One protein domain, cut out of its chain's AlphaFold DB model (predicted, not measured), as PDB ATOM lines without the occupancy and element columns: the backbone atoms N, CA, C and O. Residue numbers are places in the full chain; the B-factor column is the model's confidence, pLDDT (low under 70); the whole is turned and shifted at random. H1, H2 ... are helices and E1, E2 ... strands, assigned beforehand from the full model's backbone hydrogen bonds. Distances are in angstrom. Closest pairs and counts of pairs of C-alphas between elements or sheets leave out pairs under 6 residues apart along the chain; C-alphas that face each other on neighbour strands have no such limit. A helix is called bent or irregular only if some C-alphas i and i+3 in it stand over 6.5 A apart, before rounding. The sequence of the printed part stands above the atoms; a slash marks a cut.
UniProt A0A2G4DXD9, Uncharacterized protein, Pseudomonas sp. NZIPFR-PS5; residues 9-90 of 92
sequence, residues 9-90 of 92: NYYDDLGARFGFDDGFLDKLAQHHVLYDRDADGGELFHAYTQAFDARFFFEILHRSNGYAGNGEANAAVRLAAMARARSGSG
ATOM      1  N   ASN A   9     155.097 140.582 179.622       92.75
ATOM      2  CA  ASN A   9     153.941 139.874 180.175       92.75
ATOM      3  C   ASN A   9     153.056 139.201 179.109       92.75
ATOM      4  O   ASN A   9     152.233 138.358 179.450       92.75
ATOM      5  N   TYR A  10     153.190 139.583 177.834       94.56
ATOM      6  CA  TYR A  10     152.545 138.876 176.731       94.56
ATOM      7  C   TYR A  10     153.127 137.470 176.544       94.56
ATOM      8  O   TYR A  10     152.376 136.522 176.339       94.56
ATOM      9  N   TYR A  11     154.449 137.327 176.639       95.25
ATOM     10  CA  TYR A  11     155.133 136.044 176.469       95.25
ATOM     11  C   TYR A  11     154.891 135.114 177.656       95.25
ATOM     12  O   TYR A  11     154.699 133.918 177.456       95.25
ATOM     13  N   ASP A  12     154.792 135.673 178.865       93.12
ATOM     14  CA  ASP A  12     154.418 134.917 180.064       93.12
ATOM     15  C   ASP A  12     153.002 134.317 179.923       93.12
ATOM     16  O   ASP A  12     152.785 133.135 180.202       93.12
ATOM     17  N   ASP A  13     152.036 135.104 179.422       92.94
ATOM     18  CA  ASP A  13     150.677 134.627 179.115       92.94
ATOM     19  C   ASP A  13     150.681 133.574 177.995       92.94
ATOM     20  O   ASP A  13     149.984 132.561 178.077       92.94
ATOM     21  N   LEU A  14     151.510 133.772 176.964       93.56
ATOM     22  CA  LEU A  14     151.672 132.817 175.868       93.56
ATOM     23  C   LEU A  14     152.144 131.449 176.381       93.56
ATOM     24  O   LEU A  14     151.588 130.416 176.000       93.56
ATOM     25  N   GLY A  15     153.137 131.451 177.274       93.50
ATOM     26  CA  GLY A  15     153.645 130.254 177.936       93.50
ATOM     27  C   GLY A  15     152.561 129.542 178.737       93.50
ATOM     28  O   GLY A  15     152.361 128.340 178.568       93.50
ATOM     29  N   ALA A  16     151.789 130.286 179.535       92.81
ATOM     30  CA  ALA A  16     150.694 129.726 180.327       92.81
ATOM     31  C   ALA A  16     149.572 129.116 179.464       92.81
ATOM     32  O   ALA A  16     148.980 128.106 179.843       92.81
ATOM     33  N   ARG A  17     149.277 129.714 178.303       91.38
ATOM     34  CA  ARG A  17     148.189 129.281 177.410       91.38
ATOM     35  C   ARG A  17     148.554 128.092 176.529       91.38
ATOM     36  O   ARG A  17     147.704 127.235 176.298       91.38
ATOM     37  N   PHE A  18     149.779 128.059 176.008       90.12
ATOM     38  CA  PHE A  18     150.195 127.083 174.995       90.12
ATOM     39  C   PHE A  18     151.236 126.073 175.489       90.12
ATOM     40  O   PHE A  18     151.525 125.116 174.773       90.12
ATOM     41  N   GLY A  19     151.779 126.253 176.698       91.50
ATOM     42  CA  GLY A  19     152.760 125.341 177.289       91.50
ATOM     43  C   GLY A  19     154.109 125.342 176.569       91.50
ATOM     44  O   GLY A  19     154.750 124.296 176.484       91.50
ATOM     45  N   PHE A  20     154.515 126.481 176.001       92.75
ATOM     46  CA  PHE A  20     155.816 126.621 175.345       92.75
ATOM     47  C   PHE A  20     156.970 126.597 176.346       92.75
ATOM     48  O   PHE A  20     156.815 127.024 177.489       92.75
ATOM     49  N   ASP A  21     158.133 126.124 175.899       93.12
ATOM     50  CA  ASP A  21     159.362 126.213 176.681       93.12
ATOM     51  C   ASP A  21     159.923 127.643 176.699       93.12
ATOM     52  O   ASP A  21     159.749 128.414 175.748       93.12
ATOM     53  N   ASP A  22     160.650 127.967 177.769       92.12
ATOM     54  CA  ASP A  22     161.253 129.288 177.976       92.12
ATOM     55  C   ASP A  22     162.163 129.696 176.808       92.12
ATOM     56  O   ASP A  22     162.153 130.845 176.378       92.12
ATOM     57  N   GLY A  23     162.896 128.747 176.212       94.81
ATOM     58  CA  GLY A  23     163.804 129.026 175.099       94.81
ATOM     59  C   GLY A  23     163.084 129.430 173.811       94.81
ATOM     60  O   GLY A  23     163.627 130.188 173.002       94.81
ATOM     61  N   PHE A  24     161.867 128.936 173.593       94.44
ATOM     62  CA  PHE A  24     161.010 129.381 172.500       94.44
ATOM     63  C   PHE A  24     160.379 130.745 172.793       94.44
ATOM     64  O   PHE A  24     160.404 131.621 171.925       94.44
ATOM     65  N   LEU A  25     159.874 130.952 174.013       95.44
ATOM     66  CA  LEU A  25     159.305 132.234 174.445       95.44
ATOM     67  C   LEU A  25     160.337 133.366 174.369       95.44
ATOM     68  O   LEU A  25     160.034 134.429 173.829       95.44
ATOM     69  N   ASP A  26     161.573 133.108 174.793       95.31
ATOM     70  CA  ASP A  26     162.686 134.052 174.711       95.31
ATOM     71  C   ASP A  26     162.986 134.457 173.267       95.31
ATOM     72  O   ASP A  26     163.222 135.632 172.985       95.31
ATOM     73  N   LYS A  27     162.928 133.515 172.316       95.94
ATOM     74  CA  LYS A  27     163.105 133.829 170.888       95.94
ATOM     75  C   LYS A  27     161.983 134.718 170.366       95.94
ATOM     76  O   LYS A  27     162.254 135.662 169.626       95.94
ATOM     77  N   LEU A  28     160.734 134.437 170.738       95.50
ATOM     78  CA  LEU A  28     159.603 135.279 170.344       95.50
ATOM     79  C   LEU A  28     159.740 136.691 170.928       95.50
ATOM     80  O   LEU A  28     159.542 137.665 170.200       95.50
ATOM     81  N   ALA A  29     160.144 136.798 172.196       95.00
ATOM     82  CA  ALA A  29     160.385 138.064 172.882       95.00
ATOM     83  C   ALA A  29     161.514 138.871 172.242       95.00
ATOM     84  O   ALA A  29     161.334 140.045 171.915       95.00
ATOM     85  N   GLN A  30     162.647 138.227 171.972       94.94
ATOM     86  CA  GLN A  30     163.819 138.856 171.369       94.94
ATOM     87  C   GLN A  30     163.549 139.385 169.951       94.94
ATOM     88  O   GLN A  30     164.207 140.322 169.499       94.94
ATOM     89  N   HIS A  31     162.570 138.805 169.252       95.00
ATOM     90  CA  HIS A  31     162.165 139.217 167.910       95.00
ATOM     91  C   HIS A  31     160.849 140.006 167.865       95.00
ATOM     92  O   HIS A  31     160.378 140.317 166.772       95.00
ATOM     93  N   HIS A  32     160.261 140.356 169.016       94.81
ATOM     94  CA  HIS A  32     158.978 141.067 169.115       94.81
ATOM     95  C   HIS A  32     157.839 140.385 168.332       94.81
ATOM     96  O   HIS A  32     156.961 141.041 167.763       94.81
ATOM     97  N   VAL A  33     157.877 139.053 168.262       95.94
ATOM     98  CA  VAL A  33     156.918 138.249 167.502       95.94
ATOM     99  C   VAL A  33     155.700 137.991 168.371       95.94
ATOM    100  O   VAL A  33     155.818 137.489 169.485       95.94
ATOM    101  N   LEU A  34     154.525 138.317 167.851       95.38
ATOM    102  CA  LEU A  34     153.258 137.874 168.400       95.38
ATOM    103  C   LEU A  34     152.888 136.527 167.766       95.38
ATOM    104  O   LEU A  34     153.288 136.211 166.641       95.38
ATOM    105  N   TYR A  35     152.136 135.729 168.507       95.50
ATOM    106  CA  TYR A  35     151.776 134.372 168.145       95.50
ATOM    107  C   TYR A  35     150.274 134.148 168.298       95.50
ATOM    108  O   TYR A  35     149.665 134.625 169.256       95.50
ATOM    109  N   ASP A  36     149.674 133.434 167.356       93.69
ATOM    110  CA  ASP A  36     148.308 132.935 167.470       93.69
ATOM    111  C   ASP A  36     148.224 131.503 166.938       93.69
ATOM    112  O   ASP A  36     148.991 131.109 166.056       93.69
ATOM    113  N   ARG A  37     147.281 130.730 167.474       92.75
ATOM    114  CA  ARG A  37     147.002 129.363 167.039       92.75
ATOM    115  C   ARG A  37     145.499 129.159 166.984       92.75
ATOM    116  O   ARG A  37     144.807 129.443 167.960       92.75
ATOM    117  N   ASP A  38     145.003 128.670 165.854       90.06
ATOM    118  CA  ASP A  38     143.584 128.344 165.707       90.06
ATOM    119  C   ASP A  38     143.243 126.960 166.290       90.06
ATOM    120  O   ASP A  38     144.105 126.221 166.777       90.06
ATOM    121  N   ALA A  39     141.954 126.615 166.276       87.81
ATOM    122  CA  ALA A  39     141.465 125.342 166.799       87.81
ATOM    123  C   ALA A  39     141.919 124.124 165.973       87.81
ATOM    124  O   ALA A  39     141.981 123.020 166.512       87.81
ATOM    125  N   ASP A  40     142.253 124.326 164.697       88.31
ATOM    126  CA  ASP A  40     142.672 123.276 163.767       88.31
ATOM    127  C   ASP A  40     144.197 123.040 163.805       88.31
ATOM    128  O   ASP A  40     144.715 122.143 163.139       88.31
ATOM    129  N   GLY A  41     144.929 123.808 164.623       88.94
ATOM    130  CA  GLY A  41     146.382 123.714 164.774       88.94
ATOM    131  C   GLY A  41     147.174 124.555 163.767       88.94
ATOM    132  O   GLY A  41     148.398 124.412 163.680       88.94
ATOM    133  N   GLY A  42     146.498 125.434 163.025       93.88
ATOM    134  CA  GLY A  42     147.107 126.505 162.252       93.88
ATOM    135  C   GLY A  42     147.855 127.462 163.171       93.88
ATOM    136  O   GLY A  42     147.332 127.844 164.216       93.88
ATOM    137  N   GLU A  43     149.060 127.883 162.787       94.62
ATOM    138  CA  GLU A  43     149.839 128.851 163.563       94.62
ATOM    139  C   GLU A  43     150.105 130.124 162.760       94.62
ATOM    140  O   GLU A  43     150.351 130.097 161.549       94.62
ATOM    141  N   LEU A  44     150.086 131.249 163.466       95.31
ATOM    142  CA  LEU A  44     150.440 132.561 162.960       95.31
ATOM    143  C   LEU A  44     151.553 133.143 163.815       95.31
ATOM    144  O   LEU A  44     151.385 133.375 165.008       95.31
ATOM    145  N   PHE A  45     152.655 133.477 163.162       95.56
ATOM    146  CA  PHE A  45     153.700 134.325 163.711       95.56
ATOM    147  C   PHE A  45     153.613 135.663 163.009       95.56
ATOM    148  O   PHE A  45     153.614 135.700 161.779       95.56
ATOM    149  N   HIS A  46     153.559 136.760 163.748       95.94
ATOM    150  CA  HIS A  46     153.572 138.076 163.126       95.94
ATOM    151  C   HIS A  46     154.285 139.121 163.973       95.94
ATOM    152  O   HIS A  46     154.193 139.132 165.195       95.94
ATOM    153  N   ALA A  47     155.014 140.002 163.300       95.44
ATOM    154  CA  ALA A  47     155.745 141.102 163.901       95.44
ATOM    155  C   ALA A  47     155.356 142.404 163.206       95.44
ATOM    156  O   ALA A  47     155.147 142.455 161.989       95.44
ATOM    157  N   TYR A  48     155.284 143.470 163.992       94.69
ATOM    158  CA  TYR A  48     154.896 144.789 163.517       94.69
ATOM    159  C   TYR A  48     156.063 145.748 163.624       94.69
ATOM    160  O   TYR A  48     156.844 145.707 164.576       94.69
ATOM    161  N   THR A  49     156.149 146.672 162.678       93.31
ATOM    162  CA  THR A  49     157.008 147.840 162.846       93.31
ATOM    163  C   THR A  49     156.258 148.953 163.557       93.31
ATOM    164  O   THR A  49     155.026 149.020 163.538       93.31
ATOM    165  N   GLN A  50     157.000 149.891 164.138       92.06
ATOM    166  CA  GLN A  50     156.422 151.184 164.492       92.06
ATOM    167  C   GLN A  50     155.905 151.898 163.232       92.06
ATOM    168  O   GLN A  50     156.320 151.594 162.106       92.06
ATOM    169  N   ALA A  51     154.984 152.845 163.423       88.69
ATOM    170  CA  ALA A  51     154.447 153.636 162.324       88.69
ATOM    171  C   ALA A  51     155.547 154.515 161.712       88.69
ATOM    172  O   ALA A  51     156.200 155.294 162.405       88.69
ATOM    173  N   PHE A  52     155.726 154.407 160.401       86.38
ATOM    174  CA  PHE A  52     156.579 155.289 159.630       86.38
ATOM    175  C   PHE A  52     155.901 156.650 159.483       86.38
ATOM    176  O   PHE A  52     154.792 156.742 158.949       86.38
ATOM    177  N   ASP A  53     156.571 157.690 159.986       82.94
ATOM    178  CA  ASP A  53     156.118 159.083 159.919       82.94
ATOM    179  C   ASP A  53     154.658 159.266 160.376       82.94
ATOM    180  O   ASP A  53     153.867 159.960 159.745       82.94
ATOM    181  N   ALA A  54     154.271 158.528 161.425       79.31
ATOM    182  CA  ALA A  54     152.915 158.476 161.981       79.31
ATOM    183  C   ALA A  54     151.786 158.132 160.978       79.31
ATOM    184  O   ALA A  54     150.615 158.374 161.275       79.31
ATOM    185  N   ARG A  55     152.106 157.543 159.816       84.62
ATOM    186  CA  ARG A  55     151.144 157.284 158.730       84.62
ATOM    187  C   ARG A  55     150.783 155.813 158.571       84.62
ATOM    188  O   ARG A  55     149.620 155.450 158.711       84.62
ATOM    189  N   PHE A  56     151.764 154.968 158.272       89.19
ATOM    190  CA  PHE A  56     151.549 153.538 158.039       89.19
ATOM    191  C   PHE A  56     152.606 152.713 158.759       89.19
ATOM    192  O   PHE A  56     153.715 153.174 159.003       89.19
ATOM    193  N   PHE A  57     152.261 151.484 159.108       91.31
ATOM    194  CA  PHE A  57     153.185 150.496 159.649       91.31
ATOM    195  C   PHE A  57     153.224 149.296 158.707       91.31
ATOM    196  O   PHE A  57     152.356 149.148 157.845       91.31
ATOM    197  N   PHE A  58     154.216 148.435 158.893       92.56
ATOM    198  CA  PHE A  58     154.275 147.153 158.212       92.56
ATOM    199  C   PHE A  58     154.019 146.024 159.198       92.56
ATOM    200  O   PHE A  58     154.389 146.101 160.372       92.56
ATOM    201  N   GLU A  59     153.387 144.978 158.690       94.38
ATOM    202  CA  GLU A  59     153.234 143.693 159.353       94.38
ATOM    203  C   GLU A  59     153.957 142.651 158.511       94.38
ATOM    204  O   GLU A  59     153.767 142.580 157.295       94.38
ATOM    205  N   ILE A  60     154.795 141.858 159.164       94.50
ATOM    206  CA  ILE A  60     155.429 140.689 158.567       94.50
ATOM    207  C   ILE A  60     154.854 139.485 159.281       94.50
ATOM    208  O   ILE A  60     154.905 139.422 160.508       94.50
ATOM    209  N   LEU A  61     154.312 138.541 158.516       94.69
ATOM    210  CA  LEU A  61     153.668 137.359 159.065       94.69
ATOM    211  C   LEU A  61     154.121 136.078 158.371       94.69
ATOM    212  O   LEU A  61     154.445 136.070 157.184       94.69
ATOM    213  N   HIS A  62     154.104 134.993 159.131       94.94
ATOM    214  CA  HIS A  62     154.310 133.626 158.687       94.94
ATOM    215  C   HIS A  62     153.123 132.802 159.184       94.94
ATOM    216  O   HIS A  62     152.842 132.758 160.379       94.94
ATOM    217  N   ARG A  63     152.420 132.170 158.243       95.25
ATOM    218  CA  ARG A  63     151.336 131.222 158.506       95.25
ATOM    219  C   ARG A  63     151.818 129.805 158.237       95.25
ATOM    220  O   ARG A  63     152.365 129.551 157.165       95.25
ATOM    221  N   SER A  64     151.568 128.896 159.167       93.94
ATOM    222  CA  SER A  64     151.787 127.459 158.999       93.94
ATOM    223  C   SER A  64     150.476 126.695 159.203       93.94
ATOM    224  O   SER A  64     149.487 127.239 159.697       93.94
ATOM    225  N   ASN A  65     150.453 125.432 158.765       92.81
ATOM    226  CA  ASN A  65     149.355 124.484 158.996       92.81
ATOM    227  C   ASN A  65     147.952 124.981 158.593       92.81
ATOM    228  O   ASN A  65     146.955 124.565 159.166       92.81
ATOM    229  N   GLY A  66     147.864 125.851 157.583       91.31
ATOM    230  CA  GLY A  66     146.581 126.311 157.047       91.31
ATOM    231  C   GLY A  66     145.900 127.433 157.836       91.31
ATOM    232  O   GLY A  66     144.741 127.714 157.548       91.31
ATOM    233  N   TYR A  67     146.599 128.107 158.760       92.12
ATOM    234  CA  TYR A  67     146.016 129.191 159.558       92.12
ATOM    235  C   TYR A  67     145.333 130.270 158.695       92.12
ATOM    236  O   TYR A  67     145.983 131.014 157.942       92.12
ATOM    237  N   ALA A  68     144.014 130.390 158.854       89.31
ATOM    238  CA  ALA A  68     143.157 131.267 158.051       89.31
ATOM    239  C   ALA A  68     142.743 132.569 158.767       89.31
ATOM    240  O   ALA A  68     142.209 133.473 158.125       89.31
ATOM    241  N   GLY A  69     143.001 132.689 160.075       87.62
ATOM    242  CA  GLY A  69     142.633 133.860 160.883       87.62
ATOM    243  C   GLY A  69     143.482 135.106 160.604       87.62
ATOM    244  O   GLY A  69     144.323 135.119 159.711       87.62
ATOM    245  N   ASN A  70     143.315 136.174 161.383       85.06
ATOM    246  CA  ASN A  70     144.127 137.399 161.259       85.06
ATOM    247  C   ASN A  70     144.838 137.794 162.563       85.06
ATOM    248  O   ASN A  70     145.205 138.953 162.736       85.06
ATOM    249  N   GLY A  71     145.020 136.851 163.491       85.44
ATOM    250  CA  GLY A  71     145.641 137.133 164.783       85.44
ATOM    251  C   GLY A  71     144.787 138.055 165.652       85.44
ATOM    252  O   GLY A  71     145.313 138.955 166.304       85.44
ATOM    253  N   GLU A  72     143.462 137.875 165.647       87.75
ATOM    254  CA  GLU A  72     142.527 138.732 166.391       87.75
ATOM    255  C   GLU A  72     142.846 138.769 167.892       87.75
ATOM    256  O   GLU A  72     142.773 139.832 168.513       87.75
ATOM    257  N   ALA A  73     143.314 137.645 168.448       87.56
ATOM    258  CA  ALA A  73     143.766 137.541 169.835       87.56
ATOM    259  C   ALA A  73     144.888 138.541 170.179       87.56
ATOM    260  O   ALA A  73     144.987 139.016 171.310       87.56
ATOM    261  N   ASN A  74     145.700 138.917 169.190       90.56
ATOM    262  CA  ASN A  74     146.843 139.810 169.352       90.56
ATOM    263  C   ASN A  74     146.493 141.287 169.118       90.56
ATOM    264  O   ASN A  74     147.317 142.173 169.371       90.56
ATOM    265  N   ALA A  75     145.266 141.593 168.677       90.50
ATOM    266  CA  ALA A  75     144.862 142.950 168.319       90.50
ATOM    267  C   ALA A  75     144.982 143.936 169.493       90.50
ATOM    268  O   ALA A  75     145.489 145.044 169.310       90.50
ATOM    269  N   ALA A  76     144.566 143.536 170.699       90.06
ATOM    270  CA  ALA A  76     144.627 144.390 171.886       90.06
ATOM    271  C   ALA A  76     146.075 144.724 172.284       90.06
ATOM    272  O   ALA A  76     146.403 145.885 172.537       90.06
ATOM    273  N   VAL A  77     146.956 143.718 172.273       91.94
ATOM    274  CA  VAL A  77     148.384 143.865 172.598       91.94
ATOM    275  C   VAL A  77     149.061 144.789 171.592       91.94
ATOM    276  O   VAL A  77     149.740 145.741 171.982       91.94
ATOM    277  N   ARG A  78     148.796 144.580 170.299       92.06
ATOM    278  CA  ARG A  78     149.295 145.433 169.217       92.06
ATOM    279  C   ARG A  78     148.858 146.887 169.381       92.06
ATOM    280  O   ARG A  78     149.689 147.788 169.299       92.06
ATOM    281  N   LEU A  79     147.571 147.136 169.632       91.25
ATOM    282  CA  LEU A  79     147.045 148.495 169.808       91.25
ATOM    283  C   LEU A  79     147.668 149.191 171.025       91.25
ATOM    284  O   LEU A  79     148.031 150.368 170.934       91.25
ATOM    285  N   ALA A  80     147.842 148.468 172.134       91.62
ATOM    286  CA  ALA A  80     148.495 148.982 173.334       91.62
ATOM    287  C   ALA A  80     149.974 149.321 173.083       91.62
ATOM    288  O   ALA A  80     150.427 150.409 173.446       91.62
ATOM    289  N   ALA A  81     150.716 148.438 172.411       91.81
ATOM    290  CA  ALA A  81     152.107 148.680 172.040       91.81
ATOM    291  C   ALA A  81     152.240 149.875 171.076       91.81
ATOM    292  O   ALA A  81     153.077 150.754 171.283       91.81
ATOM    293  N   MET A  82     151.349 149.998 170.084       90.31
ATOM    294  CA  MET A  82     151.330 151.148 169.168       90.31
ATOM    295  C   MET A  82     151.009 152.460 169.894       90.31
ATOM    296  O   MET A  82     151.583 153.501 169.572       90.31
ATOM    297  N   ALA A  83     150.107 152.440 170.880       89.06
ATOM    298  CA  ALA A  83     149.810 153.614 171.700       89.06
ATOM    299  C   ALA A  83     151.020 154.064 172.539       89.06
ATOM    300  O   ALA A  83     151.287 155.266 172.644       89.06
ATOM    301  N   ARG A  84     151.791 153.113 173.080       88.12
ATOM    302  CA  ARG A  84     153.049 153.391 173.792       88.12
ATOM    303  C   ARG A  84     154.112 153.985 172.866       88.12
ATOM    304  O   ARG A  84     154.689 155.016 173.195       88.12
ATOM    305  N   ALA A  85     154.296 153.423 171.672       86.31
ATOM    306  CA  ALA A  85     155.244 153.958 170.691       86.31
ATOM    307  C   ALA A  85     154.908 155.409 170.278       86.31
ATOM    308  O   ALA A  85     155.791 156.265 170.222       86.31
ATOM    309  N   ARG A  86     153.620 155.728 170.068       82.00
ATOM    310  CA  ARG A  86     153.186 157.107 169.761       82.00
ATOM    311  C   ARG A  86     153.434 158.090 170.904       82.00
ATOM    312  O   ARG A  86     153.797 159.232 170.649       82.00
ATOM    313  N   SER A  87     153.230 157.670 172.151       74.81
ATOM    314  CA  SER A  87     153.451 158.539 173.318       74.81
ATOM    315  C   SER A  87     154.938 158.768 173.614       74.81
ATOM    316  O   SER A  87     155.293 159.845 174.090       74.81
ATOM    317  N   GLY A  88     155.814 157.821 173.262       61.50
ATOM    318  CA  GLY A  88     157.271 158.005 173.297       61.50
ATOM    319  C   GLY A  88     157.812 158.938 172.202       61.50
ATOM    320  O   GLY A  88     158.773 159.663 172.434       61.50
ATOM    321  N   SER A  89     157.157 158.984 171.036       56.25
ATOM    322  CA  SER A  89     157.532 159.836 169.892       56.25
ATOM    323  C   SER A  89     157.265 161.338 170.096       56.25
ATOM    324  O   SER A  89     157.788 162.141 169.331       56.25
ATOM    325  N   GLY A  90     156.466 161.734 171.094       46.34
ATOM    326  CA  GLY A  90     156.119 163.138 171.369       46.34
ATOM    327  C   GLY A  90     157.066 163.871 172.329       46.34
ATOM    328  O   GLY A  90     156.700 164.927 172.840       46.34
TER     329      GLY A  90
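What this domain is: This is residues 9 to 90 of the 92 residues of an uncharacterized protein of Pseudomonas sp. NZIPFR-PS5 (UniProt A0A2G4DXD9). Look first for a small antiparallel sheet of three strands, E1, E2 and E3, with the long helix H3 over E1 along the strands and a short helical hairpin, H1 and H2, by the E1 edge. H3 meets the sheet with its residues 72 to 82, and its later residues run on past it. The printed part has 82 residues, in the order H1, H2, E1, E2, E3, H3, of mixed class. It is compact, with a radius of gyration of the C-alphas of 13.5 A, yet elongated, spanning 40 by 26 by 18 A.

How they stand to each other: Begin at inner strand E2, residues 43 to 48. E1, residues 34 to 37, is its antiparallel neighbour at 160 degrees, with N 34 and O 46 2.8 A apart. E3, residues 59 to 64, is the other, at 169 degrees, with N 45 and O 62 2.9 A apart. They form a meander, each strand the antiparallel neighbour of the one before, with hairpins E1 and E2, E2 and E3. H3, residues 72 to 90, is on one face, making two layers, helix over sheet; its height is 9.4 A, and it runs along E1 at 3 degrees on the local plane. The closest C-alphas of E1 and H3 are Leu 34 and Asn 74, 6.8 A apart. H1, residues 9 to 18, and H2, residues 22 to 30, form a helical hairpin: they touch, with C-alphas of Tyr 11 and Leu 25 closest at 6.0 A, at a steep tilt of 41 degrees, opposite ways. H1 only grazes the sheet, as H2 only just does, with 5 pairs of C-alphas within 10 A. H2 and H3 are apart. H1 and H2 have every O i to N i+4 pair within hydrogen-bond range; H3 has 12 of 15.

Where its parts are: Find C-alpha 9 at (153.941, 139.874, 180.175), where H1 begins; it is 14.3 A long, and H2 is 11.9 A. E1 measures 10.7 A, E2 16.7 A and E3 16.3 A. H3 runs 28.4 A to C-alpha 90 at (156.119, 163.138, 171.369); it is irregular, with C-alphas 73 and 76 7.2 A apart.

The domain as a whole: The C-alphas of Asp 40 and Gly 90, the two farthest apart, are 42.8 A apart. The printed part has no cut and no long link. In this model, pLDDT is under 70 at residues 88 to 90.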